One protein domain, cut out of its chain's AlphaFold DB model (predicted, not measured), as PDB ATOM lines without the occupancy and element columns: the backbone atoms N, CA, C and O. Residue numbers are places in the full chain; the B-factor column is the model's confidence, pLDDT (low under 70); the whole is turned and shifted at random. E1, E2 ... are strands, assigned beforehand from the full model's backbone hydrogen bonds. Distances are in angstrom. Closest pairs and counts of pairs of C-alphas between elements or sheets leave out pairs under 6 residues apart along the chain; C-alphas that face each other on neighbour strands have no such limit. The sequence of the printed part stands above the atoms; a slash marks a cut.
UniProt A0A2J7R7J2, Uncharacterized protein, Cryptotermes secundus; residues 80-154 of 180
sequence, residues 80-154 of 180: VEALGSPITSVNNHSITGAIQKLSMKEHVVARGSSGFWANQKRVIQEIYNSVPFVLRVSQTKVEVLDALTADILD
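Overview. This is residues 80 to 154 of the 180 residues of an uncharacterized protein of Cryptotermes secundus (UniProt A0A2J7R7J2). A small three-stranded sheet, E1, E4 and E5, sits at one end of a long, narrow two-stranded hairpin, E2 and E3, and the chain turns sharply from the hairpin into the sheet where E3 runs on into E4 at 85 degrees. The hairpin makes most of the length; near its sheet end, the unnamed link of residues 83 to 98 loops out on one side and the last residues, 145 to 154, on the other. The printed part has 75 residues, with no named helix and five strands, E1 to E5 in chain order; its class is all strand. Both sheets are antiparallel, in the orders E1 - E4 - E5 and E2 - E3. The whole is extended, a rod with a radius of gyration of the C-alphas of 18.4 A and spans of 62 by 28 by 18 A.

Along the chain. Find C-alpha 80 at (194.887, 201.869, 175.649), where the short strand E1, residues 80 to 82, begins. In the same sheet, E4 takes residues 133 to 137 and E5 residues 140 to 144, ending at C-alpha 144 at (190.800, 201.110, 184.483). Now look for C-alpha 99 at (194.365, 210.993, 179.774): from there E2, residues 99 to 111, runs 37.4 A. E3, residues 117 to 130, comes back over 38.9 A and is the longest strand.

Arrangement. Start in the three-stranded sheet, where E4 is the inner strand and E1 and E5 are edge strands. Beside E1, at 138 degrees, N 81 and O 134 of E4 are 2.9 A apart, within hydrogen-bond range. E4 and E5 form a hairpin at 152 degrees; look at N 135 and O 142, 2.8 A apart and within hydrogen-bond range. Moving outward, E2 and E3 form the other hairpin, at 164 degrees, with N 100 and O 129 at 2.8 A and N 110 and O 118 at 3.0 A, both within hydrogen-bond range. Along it, the C-alphas of Ile 99 and Ser 130 face each other at 4.4 A, and those of Arg 111 and Trp 117 at 4.5 A. E2 and E3 are each apart from E1, E4 and E5. In the link before E2, residues 87 to 88 pair with residues 96 to 97, antiparallel.

Size, cuts and confidence. The two C-alphas farthest apart are those of Gly 115 and Gln 139, 62.0 A. The printed part has no cut. The link from E1 to E2, 16 residues, is long; those from E2 to E3, E3 to E4 and E4 to E5 are tight. Mean pLDDT of the printed part is 86.7; look for values under 70 at residues 110 to 113, 115 to 117 and 119.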
ATOM      1  N   VAL A  80     195.896 201.004 175.037       93.75
ATOM      2  CA  VAL A  80     194.887 201.869 175.649       93.75
ATOM      3  C   VAL A  80     193.770 202.118 174.640       93.75
ATOM      4  O   VAL A  80     193.998 202.665 173.563       93.75
ATOM      5  N   GLU A  81     192.546 201.754 175.006       94.56
ATOM      6  CA  GLU A  81     191.331 202.021 174.238       94.56
ATOM      7  C   GLU A  81     190.385 202.880 175.083       94.56
ATOM      8  O   GLU A  81     189.931 202.451 176.143       94.56
ATOM      9  N   ALA A  82     190.045 204.078 174.603       95.50
ATOM     10  CA  ALA A  82     189.051 204.925 175.256       95.50
ATOM     11  C   ALA A  82     187.641 204.312 175.150       95.50
ATOM     12  O   ALA A  82     187.189 203.929 174.068       95.50
ATOM     13  N   LEU A  83     186.923 204.263 176.272       92.94
ATOM     14  CA  LEU A  83     185.508 203.913 176.332       92.94
ATOM     15  C   LEU A  83     184.685 205.169 176.016       92.94
ATOM     16  O   LEU A  83     184.180 205.849 176.905       92.94
ATOM     17  N   GLY A  84     184.595 205.505 174.729       91.19
ATOM     18  CA  GLY A  84     183.862 206.670 174.235       91.19
ATOM     19  C   GLY A  84     184.710 207.541 173.316       91.19
ATOM     20  O   GLY A  84     185.563 207.044 172.581       91.19
ATOM     21  N   SER A  85     184.457 208.849 173.335       93.25
ATOM     22  CA  SER A  85     185.238 209.808 172.558       93.25
ATOM     23  C   SER A  85     186.607 210.021 173.214       93.25
ATOM     24  O   SER A  85     186.652 210.484 174.356       93.25
ATOM     25  N   PRO A  86     187.722 209.698 172.533       95.56
ATOM     26  CA  PRO A  86     189.046 209.954 173.078       95.56
ATOM     27  C   PRO A  86     189.307 211.462 173.154       95.56
ATOM     28  O   PRO A  86     188.757 212.250 172.381       95.56
ATOM     29  N   ILE A  87     190.177 211.870 174.074       94.88
ATOM     30  CA  ILE A  87     190.572 213.268 174.228       94.88
ATOM     31  C   ILE A  87     191.544 213.614 173.103       94.88
ATOM     32  O   ILE A  87     192.600 212.996 172.978       94.88
ATOM     33  N   THR A  88     191.208 214.617 172.300       92.94
ATOM     34  CA  THR A  88     192.113 215.165 171.286       92.94
ATOM     35  C   THR A  88     193.062 216.177 171.922       92.94
ATOM     36  O   THR A  88     192.643 217.026 172.711       92.94
ATOM     37  N   SER A  89     194.351 216.108 171.589       90.62
ATOM     38  CA  SER A  89     195.315 217.090 172.085       90.62
ATOM     39  C   SER A  89     194.972 218.497 171.580       90.62
ATOM     40  O   SER A  89     194.627 218.694 170.413       90.62
ATOM     41  N   VAL A  90     195.070 219.480 172.482       86.88
ATOM     42  CA  VAL A  90     194.740 220.889 172.205       86.88
ATOM     43  C   VAL A  90     195.685 221.475 171.156       86.88
ATOM     44  O   VAL A  90     195.253 222.221 170.285       86.88
ATOM     45  N   ASN A  91     196.962 221.093 171.212       84.88
ATOM     46  CA  ASN A  91     198.013 221.661 170.368       84.88
ATOM     47  C   ASN A  91     198.398 220.757 169.190       84.88
ATOM     48  O   ASN A  91     199.129 221.190 168.303       84.88
ATOM     49  N   ASN A  92     197.928 219.508 169.171       87.38
ATOM     50  CA  ASN A  92     198.161 218.589 168.065       87.38
ATOM     51  C   ASN A  92     196.946 217.681 167.843       87.38
ATOM     52  O   ASN A  92     196.839 216.609 168.431       87.38
ATOM     53  N   HIS A  93     196.051 218.079 166.939       88.69
ATOM     54  CA  HIS A  93     194.801 217.355 166.697       88.69
ATOM     55  C   HIS A  93     194.970 215.940 166.119       88.69
ATOM     56  O   HIS A  93     194.005 215.179 166.105       88.69
ATOM     57  N   SER A  94     196.171 215.567 165.662       89.50
ATOM     58  CA  SER A  94     196.461 214.194 165.224       89.50
ATOM     59  C   SER A  94     196.650 213.216 166.385       89.50
ATOM     60  O   SER A  94     196.538 212.007 166.191       89.50
ATOM     61  N   ILE A  95     196.909 213.725 167.593       90.50
ATOM     62  CA  ILE A  95     197.146 212.905 168.776       90.50
ATOM     63  C   ILE A  95     195.870 212.845 169.608       90.50
ATOM     64  O   ILE A  95     195.281 213.868 169.970       90.50
ATOM     65  N   THR A  96     195.470 211.623 169.940       93.50
ATOM     66  CA  THR A  96     194.345 211.342 170.828       93.50
ATOM     67  C   THR A  96     194.787 210.428 171.963       93.50
ATOM     68  O   THR A  96     195.760 209.686 171.828       93.50
ATOM     69  N   GLY A  97     194.098 210.494 173.098       93.12
ATOM     70  CA  GLY A  97     194.424 209.675 174.261       93.12
ATOM     71  C   GLY A  97     193.285 209.584 175.269       93.12
ATOM     72  O   GLY A  97     192.248 210.231 175.128       93.12
ATOM     73  N   ALA A  98     193.484 208.758 176.295       95.44
ATOM     74  CA  ALA A  98     192.523 208.596 177.384       95.44
ATOM     75  C   ALA A  98     192.741 209.586 178.540       95.44
ATOM     76  O   ALA A  98     191.800 209.928 179.252       95.44
ATOM     77  N   ILE A  99     193.980 210.048 178.727       95.25
ATOM     78  CA  ILE A  99     194.365 210.993 179.774       95.25
ATOM     79  C   ILE A  99     195.157 212.124 179.133       95.25
ATOM     80  O   ILE A  99     196.036 211.891 178.303       95.25
ATOM     81  N   GLN A 100     194.866 213.347 179.548       94.25
ATOM     82  CA  GLN A 100     195.576 214.543 179.137       94.25
ATOM     83  C   GLN A 100     195.979 215.343 180.371       94.25
ATOM     84  O   GLN A 100     195.146 215.671 181.215       94.25
ATOM     85  N   LYS A 101     197.260 215.709 180.425       93.88
ATOM     86  CA  LYS A 101     197.806 216.657 181.392       93.88
ATOM     87  C   LYS A 101     198.189 217.944 180.669       93.88
ATOM     88  O   LYS A 101     199.027 217.922 179.772       93.88
ATOM     89  N   LEU A 102     197.612 219.065 181.089       91.25
ATOM     90  CA  LEU A 102     198.014 220.405 180.663       91.25
ATOM     91  C   LEU A 102     198.761 221.059 181.824       91.25
ATOM     92  O   LEU A 102     198.228 221.147 182.927       91.25
ATOM     93  N   SER A 103     200.000 221.494 181.601       90.06
ATOM     94  CA  SER A 103     200.848 222.085 182.642       90.06
ATOM     95  C   SER A 103     201.367 223.441 182.181       90.06
ATOM     96  O   SER A 103     202.053 223.531 181.166       90.06
ATOM     97  N   MET A 104     201.053 224.489 182.939       88.31
ATOM     98  CA  MET A 104     201.582 225.832 182.726       88.31
ATOM     99  C   MET A 104     202.733 226.074 183.699       88.31
ATOM    100  O   MET A 104     202.561 225.988 184.919       88.31
ATOM    101  N   LYS A 105     203.914 226.374 183.155       87.31
ATOM    102  CA  LYS A 105     205.146 226.564 183.926       87.31
ATOM    103  C   LYS A 105     205.702 227.962 183.701       87.31
ATOM    104  O   LYS A 105     205.936 228.365 182.568       87.31
ATOM    105  N   GLU A 106     205.956 228.669 184.790       82.69
ATOM    106  CA  GLU A 106     206.687 229.928 184.799       82.69
ATOM    107  C   GLU A 106     208.190 229.671 184.817       82.69
ATOM    108  O   GLU A 106     208.666 228.779 185.525       82.69
ATOM    109  N   HIS A 107     208.943 230.487 184.087       79.31
ATOM    110  CA  HIS A 107     210.391 230.574 184.221       79.31
ATOM    111  C   HIS A 107     210.731 231.853 184.987       79.31
ATOM    112  O   HIS A 107     210.590 232.951 184.462       79.31
ATOM    113  N   VAL A 108     211.193 231.703 186.226       73.06
ATOM    114  CA  VAL A 108     211.570 232.811 187.106       73.06
ATOM    115  C   VAL A 108     213.088 232.859 187.224       73.06
ATOM    116  O   VAL A 108     213.726 231.838 187.480       73.06
ATOM    117  N   VAL A 109     213.680 234.044 187.076       71.75
ATOM    118  CA  VAL A 109     215.102 234.271 187.368       71.75
ATOM    119  C   VAL A 109     215.200 234.893 188.758       71.75
ATOM    120  O   VAL A 109     214.787 236.032 188.961       71.75
ATOM    121  N   ALA A 110     215.719 234.145 189.732       67.50
ATOM    122  CA  ALA A 110     215.831 234.598 191.119       67.50
ATOM    123  C   ALA A 110     217.297 234.720 191.545       67.50
ATOM    124  O   ALA A 110     218.152 233.931 191.138       67.50
ATOM    125  N   ARG A 111     217.603 235.711 192.388       64.00
ATOM    126  CA  ARG A 111     218.940 235.893 192.962       64.00
ATOM    127  C   ARG A 111     219.093 234.976 194.178       64.00
ATOM    128  O   ARG A 111     218.377 235.127 195.165       64.00
ATOM    129  N   GLY A 112     220.008 234.015 194.099       64.75
ATOM    130  CA  GLY A 112     220.363 233.149 195.219       64.75
ATOM    131  C   GLY A 112     221.069 233.920 196.338       64.75
ATOM    132  O   GLY A 112     221.595 235.014 196.125       64.75
ATOM    133  N   SER A 113     221.134 233.329 197.534       62.50
ATOM    134  CA  SER A 113     221.777 233.923 198.720       62.50
ATOM    135  C   SER A 113     223.273 234.222 198.542       62.50
ATOM    136  O   SER A 113     223.816 235.068 199.244       62.50
ATOM    137  N   SER A 114     223.930 233.577 197.576       72.00
ATOM    138  CA  SER A 114     225.324 233.804 197.173       72.00
ATOM    139  C   SER A 114     225.502 234.878 196.087       72.00
ATOM    140  O   SER A 114     226.620 235.121 195.643       72.00
ATOM    141  N   GLY A 115     224.422 235.526 195.636       66.38
ATOM    142  CA  GLY A 115     224.468 236.593 194.632       66.38
ATOM    143  C   GLY A 115     224.460 236.127 193.171       66.38
ATOM    144  O   GLY A 115     224.489 236.973 192.275       66.38
ATOM    145  N   PHE A 116     224.368 234.821 192.906       66.62
ATOM    146  CA  PHE A 116     224.181 234.290 191.553       66.62
ATOM    147  C   PHE A 116     222.705 234.315 191.145       66.62
ATOM    148  O   PHE A 116     221.823 234.018 191.950       66.62
ATOM    149  N   TRP A 117     222.434 234.659 189.887       65.88
ATOM    150  CA  TRP A 117     221.108 234.520 189.290       65.88
ATOM    151  C   TRP A 117     220.887 233.063 188.884       65.88
ATOM    152  O   TRP A 117     221.735 232.475 188.215       65.88
ATOM    153  N   ALA A 118     219.766 232.477 189.297       70.81
ATOM    154  CA  ALA A 118     219.397 231.108 188.974       70.81
ATOM    155  C   ALA A 118     218.041 231.077 188.264       70.81
ATOM    156  O   ALA A 118     217.076 231.699 188.709       70.81
ATOM    157  N   ASN A 119     217.978 230.318 187.169       68.56
ATOM    158  CA  ASN A 119     216.729 230.018 186.484       68.56
ATOM    159  C   ASN A 119     215.972 228.949 187.276       68.56
ATOM    160  O   ASN A 119     216.466 227.837 187.461       68.56
ATOM    161  N   GLN A 120     214.761 229.271 187.709       72.38
ATOM    162  CA  GLN A 120     213.854 228.374 188.404       72.38
ATOM    163  C   GLN A 120     212.586 228.201 187.568       72.38
ATOM    164  O   GLN A 120     211.965 229.177 187.160       72.38
ATOM    165  N   LYS A 121     212.173 226.954 187.325       79.44
ATOM    166  CA  LYS A 121     210.868 226.668 186.721       79.44
ATOM    167  C   LYS A 121     209.858 226.389 187.826       79.44
ATOM    168  O   LYS A 121     210.110 225.540 188.681       79.44
ATOM    169  N   ARG A 122     208.721 227.078 187.812       82.06
ATOM    170  CA  ARG A 122     207.633 226.884 188.774       82.06
ATOM    171  C   ARG A 122     206.365 226.507 188.028       82.06
ATOM    172  O   ARG A 122     205.938 227.227 187.137       82.06
ATOM    173  N   VAL A 123     205.747 225.390 188.393       84.81
ATOM    174  CA  VAL A 123     204.429 225.035 187.856       84.81
ATOM    175  C   VAL A 123     203.393 225.976 188.475       84.81
ATOM    176  O   VAL A 123     203.288 226.047 189.699       84.81
ATOM    177  N   ILE A 124     202.677 226.726 187.640       87.38
ATOM    178  CA  ILE A 124     201.599 227.628 188.069       87.38
ATOM    179  C   ILE A 124     200.301 226.835 188.187       87.38
ATOM    180  O   ILE A 124     199.576 226.957 189.170       87.38
ATOM    181  N   GLN A 125     200.018 226.025 187.169       88.19
ATOM    182  CA  GLN A 125     198.752 225.328 187.032       88.19
ATOM    183  C   GLN A 125     198.962 223.982 186.349       88.19
ATOM    184  O   GLN A 125     199.695 223.885 185.365       88.19
ATOM    185  N   GLU A 126     198.281 222.959 186.856       91.62
ATOM    186  CA  GLU A 126     198.124 221.674 186.180       91.62
ATOM    187  C   GLU A 126     196.637 221.337 186.086       91.62
ATOM    188  O   GLU A 126     195.908 221.457 187.070       91.62
ATOM    189  N   ILE A 127     196.189 220.934 184.901       92.88
ATOM    190  CA  ILE A 127     194.832 220.455 184.638       92.88
ATOM    191  C   ILE A 127     194.940 219.022 184.123       92.88
ATOM    192  O   ILE A 127     195.760 218.737 183.248       92.88
ATOM    193  N   TYR A 128     194.094 218.141 184.655       94.12
ATOM    194  CA  TYR A 128     193.996 216.746 184.246       94.12
ATOM    195  C   TYR A 128     192.602 216.484 183.690       94.12
ATOM    196  O   TYR A 128     191.608 216.687 184.384       94.12
ATOM    197  N   ASN A 129     192.549 216.011 182.450       93.50
ATOM    198  CA  ASN A 129     191.334 215.517 181.818       93.50
ATOM    199  C   ASN A 129     191.497 214.010 181.615       93.50
ATOM    200  O   ASN A 129     192.536 213.565 181.124       93.50
ATOM    201  N   SER A 130     190.485 213.224 181.968       94.50
ATOM    202  CA  SER A 130     190.460 211.786 181.706       94.50
ATOM    203  C   SER A 130     189.097 211.356 181.181       94.50
ATOM    204  O   SER A 130     188.063 211.919 181.541       94.50
ATOM    205  N   VAL A 131     189.106 210.348 180.316       95.56
ATOM    206  CA  VAL A 131     187.916 209.596 179.913       95.56
ATOM    207  C   VAL A 131     188.078 208.151 180.373       95.56
ATOM    208  O   VAL A 131     189.215 207.692 180.469       95.56
ATOM    209  N   PRO A 132     186.993 207.415 180.660       96.19
ATOM    210  CA  PRO A 132     187.090 205.994 180.975       96.19
ATOM    211  C   PRO A 132     187.790 205.237 179.842       96.19
ATOM    212  O   PRO A 132     187.593 205.545 178.663       96.19
ATOM    213  N   PHE A 133     188.626 204.260 180.178       96.44
ATOM    214  CA  PHE A 133     189.383 203.495 179.190       96.44
ATOM    215  C   PHE A 133     189.673 202.077 179.672       96.44
ATOM    216  O   PHE A 133     189.623 201.764 180.864       96.44
ATOM    217  N   VAL A 134     189.989 201.213 178.715       95.69
ATOM    218  CA  VAL A 134     190.399 199.832 178.953       95.69
ATOM    219  C   VAL A 134     191.812 199.609 178.433       95.69
ATOM    220  O   VAL A 134     192.247 200.232 177.464       95.69
ATOM    221  N   LEU A 135     192.513 198.674 179.063       94.38
ATOM    222  CA  LEU A 135     193.684 198.026 178.499       94.38
ATOM    223  C   LEU A 135     193.215 196.810 177.706       94.38
ATOM    224  O   LEU A 135     192.593 195.899 178.261       94.38
ATOM    225  N   ARG A 136     193.493 196.806 176.406       91.19
ATOM    226  CA  ARG A 136     193.116 195.741 175.481       91.19
ATOM    227  C   ARG A 136     194.351 194.968 175.037       91.19
ATOM    228  O   ARG A 136     195.344 195.554 174.615       91.19
ATOM    229  N   VAL A 137     194.256 193.644 175.056       88.94
ATOM    230  CA  VAL A 137     195.159 192.760 174.309       88.94
ATOM    231  C   VAL A 137     194.304 191.740 173.582       88.94
ATOM    232  O   VAL A 137     193.598 190.945 174.204       88.94
ATOM    233  N   SER A 138     194.362 191.757 172.251       84.12
ATOM    234  CA  SER A 138     193.534 190.898 171.397       84.12
ATOM    235  C   SER A 138     192.033 191.018 171.728       84.12
ATOM    236  O   SER A 138     191.414 192.022 171.385       84.12
ATOM    237  N   GLN A 139     191.445 190.017 172.397       83.44
ATOM    238  CA  GLN A 139     190.018 189.951 172.749       83.44
ATOM    239  C   GLN A 139     189.732 190.282 174.223       83.44
ATOM    240  O   GLN A 139     188.585 190.538 174.586       83.44
ATOM    241  N   THR A 140     190.755 190.293 175.081       87.81
ATOM    242  CA  THR A 140     190.594 190.545 176.517       87.81
ATOM    243  C   THR A 140     190.733 192.039 176.795       87.81
ATOM    244  O   THR A 140     191.656 192.694 176.305       87.81
ATOM    245  N   LYS A 141     189.812 192.577 177.601       90.38
ATOM    246  CA  LYS A 141     189.786 193.982 178.019       90.38
ATOM    247  C   LYS A 141     189.771 194.069 179.539       90.38
ATOM    248  O   LYS A 141     189.011 193.351 180.187       90.38
ATOM    249  N   VAL A 142     190.579 194.965 180.094       91.81
ATOM    250  CA  VAL A 142     190.583 195.301 181.522       91.81
ATOM    251  C   VAL A 142     190.295 196.780 181.668       91.81
ATOM    252  O   VAL A 142     191.057 197.614 181.191       91.81
ATOM    253  N   GLU A 143     189.186 197.101 182.317       93.94
ATOM    254  CA  GLU A 143     188.796 198.480 182.591       93.94
ATOM    255  C   GLU A 143     189.642 199.084 183.708       93.94
ATOM    256  O   GLU A 143     189.875 198.462 184.749       93.94
ATOM    257  N   VAL A 144     190.094 200.317 183.482       94.75
ATOM    258  CA  VAL A 144     190.800 201.110 184.483       94.75
ATOM    259  C   VAL A 144     189.788 202.036 185.146       94.75
ATOM    260  O   VAL A 144     189.293 202.969 184.522       94.75
ATOM    261  N   LEU A 145     189.476 201.764 186.415       92.94
ATOM    262  CA  LEU A 145     188.442 202.500 187.152       92.94
ATOM    263  C   LEU A 145     188.881 203.919 187.527       92.94
ATOM    264  O   LEU A 145     188.123 204.865 187.347       92.94
ATOM    265  N   ASP A 146     190.098 204.065 188.054       91.31
ATOM    266  CA  ASP A 146     190.627 205.360 188.483       91.31
ATOM    267  C   ASP A 146     192.119 205.466 188.163       91.31
ATOM    268  O   ASP A 146     192.977 204.993 188.905       91.31
ATOM    269  N   ALA A 147     192.429 206.087 187.026       92.19
ATOM    270  CA  ALA A 147     193.807 206.285 186.594       92.19
ATOM    271  C   ALA A 147     194.493 207.493 187.252       92.19
ATOM    272  O   ALA A 147     195.720 207.559 187.270       92.19
ATOM    273  N   LEU A 148     193.727 208.458 187.778       92.19
ATOM    274  CA  LEU A 148     194.286 209.684 188.363       92.19
ATOM    275  C   LEU A 148     194.782 209.464 189.797       92.19
ATOM    276  O   LEU A 148     195.591 210.246 190.286       92.19
ATOM    277  N   THR A 149     194.347 208.385 190.448       91.00
ATOM    278  CA  THR A 149     194.891 207.936 191.744       91.00
ATOM    279  C   THR A 149     196.241 207.228 191.652       91.00
ATOM    280  O   THR A 149     196.779 206.819 192.680       91.00
ATOM    281  N   ALA A 150     196.808 207.063 190.455       88.81
ATOM    282  CA  ALA A 150     198.115 206.444 190.295       88.81
ATOM    283  C   ALA A 150     199.210 207.257 191.011       88.81
ATOM    284  O   ALA A 150     199.363 208.453 190.766       88.81
ATOM    285  N   ASP A 151     200.021 206.588 191.838       85.12
ATOM    286  CA  ASP A 151     201.183 207.207 192.501       85.12
ATOM    287  C   ASP A 151     202.196 207.752 191.482       85.12
ATOM    288  O   ASP A 151     202.867 208.758 191.719       85.12
ATOM    289  N   ILE A 152     202.320 207.067 190.341       83.62
ATOM    290  CA  ILE A 152     203.196 207.435 189.234       83.62
ATOM    291  C   ILE A 152     202.372 207.363 187.953       83.62
ATOM    292  O   ILE A 152     201.999 206.279 187.505       83.62
ATOM    293  N   LEU A 153     202.107 208.527 187.368       89.12
ATOM    294  CA  LEU A 153     201.425 208.664 186.088       89.12
ATOM    295  C   LEU A 153     202.389 209.295 185.084       89.12
ATOM    296  O   LEU A 153     202.505 210.520 185.001       89.12
ATOM    297  N   ASP A 154     203.113 208.440 184.366       85.81
ATOM    298  CA  ASP A 154     204.035 208.871 183.319       85.81
ATOM    299  C   ASP A 154     203.267 209.077 182.009       85.81
ATOM    300  O   ASP A 154     202.623 208.158 181.499       85.81
TER     301      ASP A 154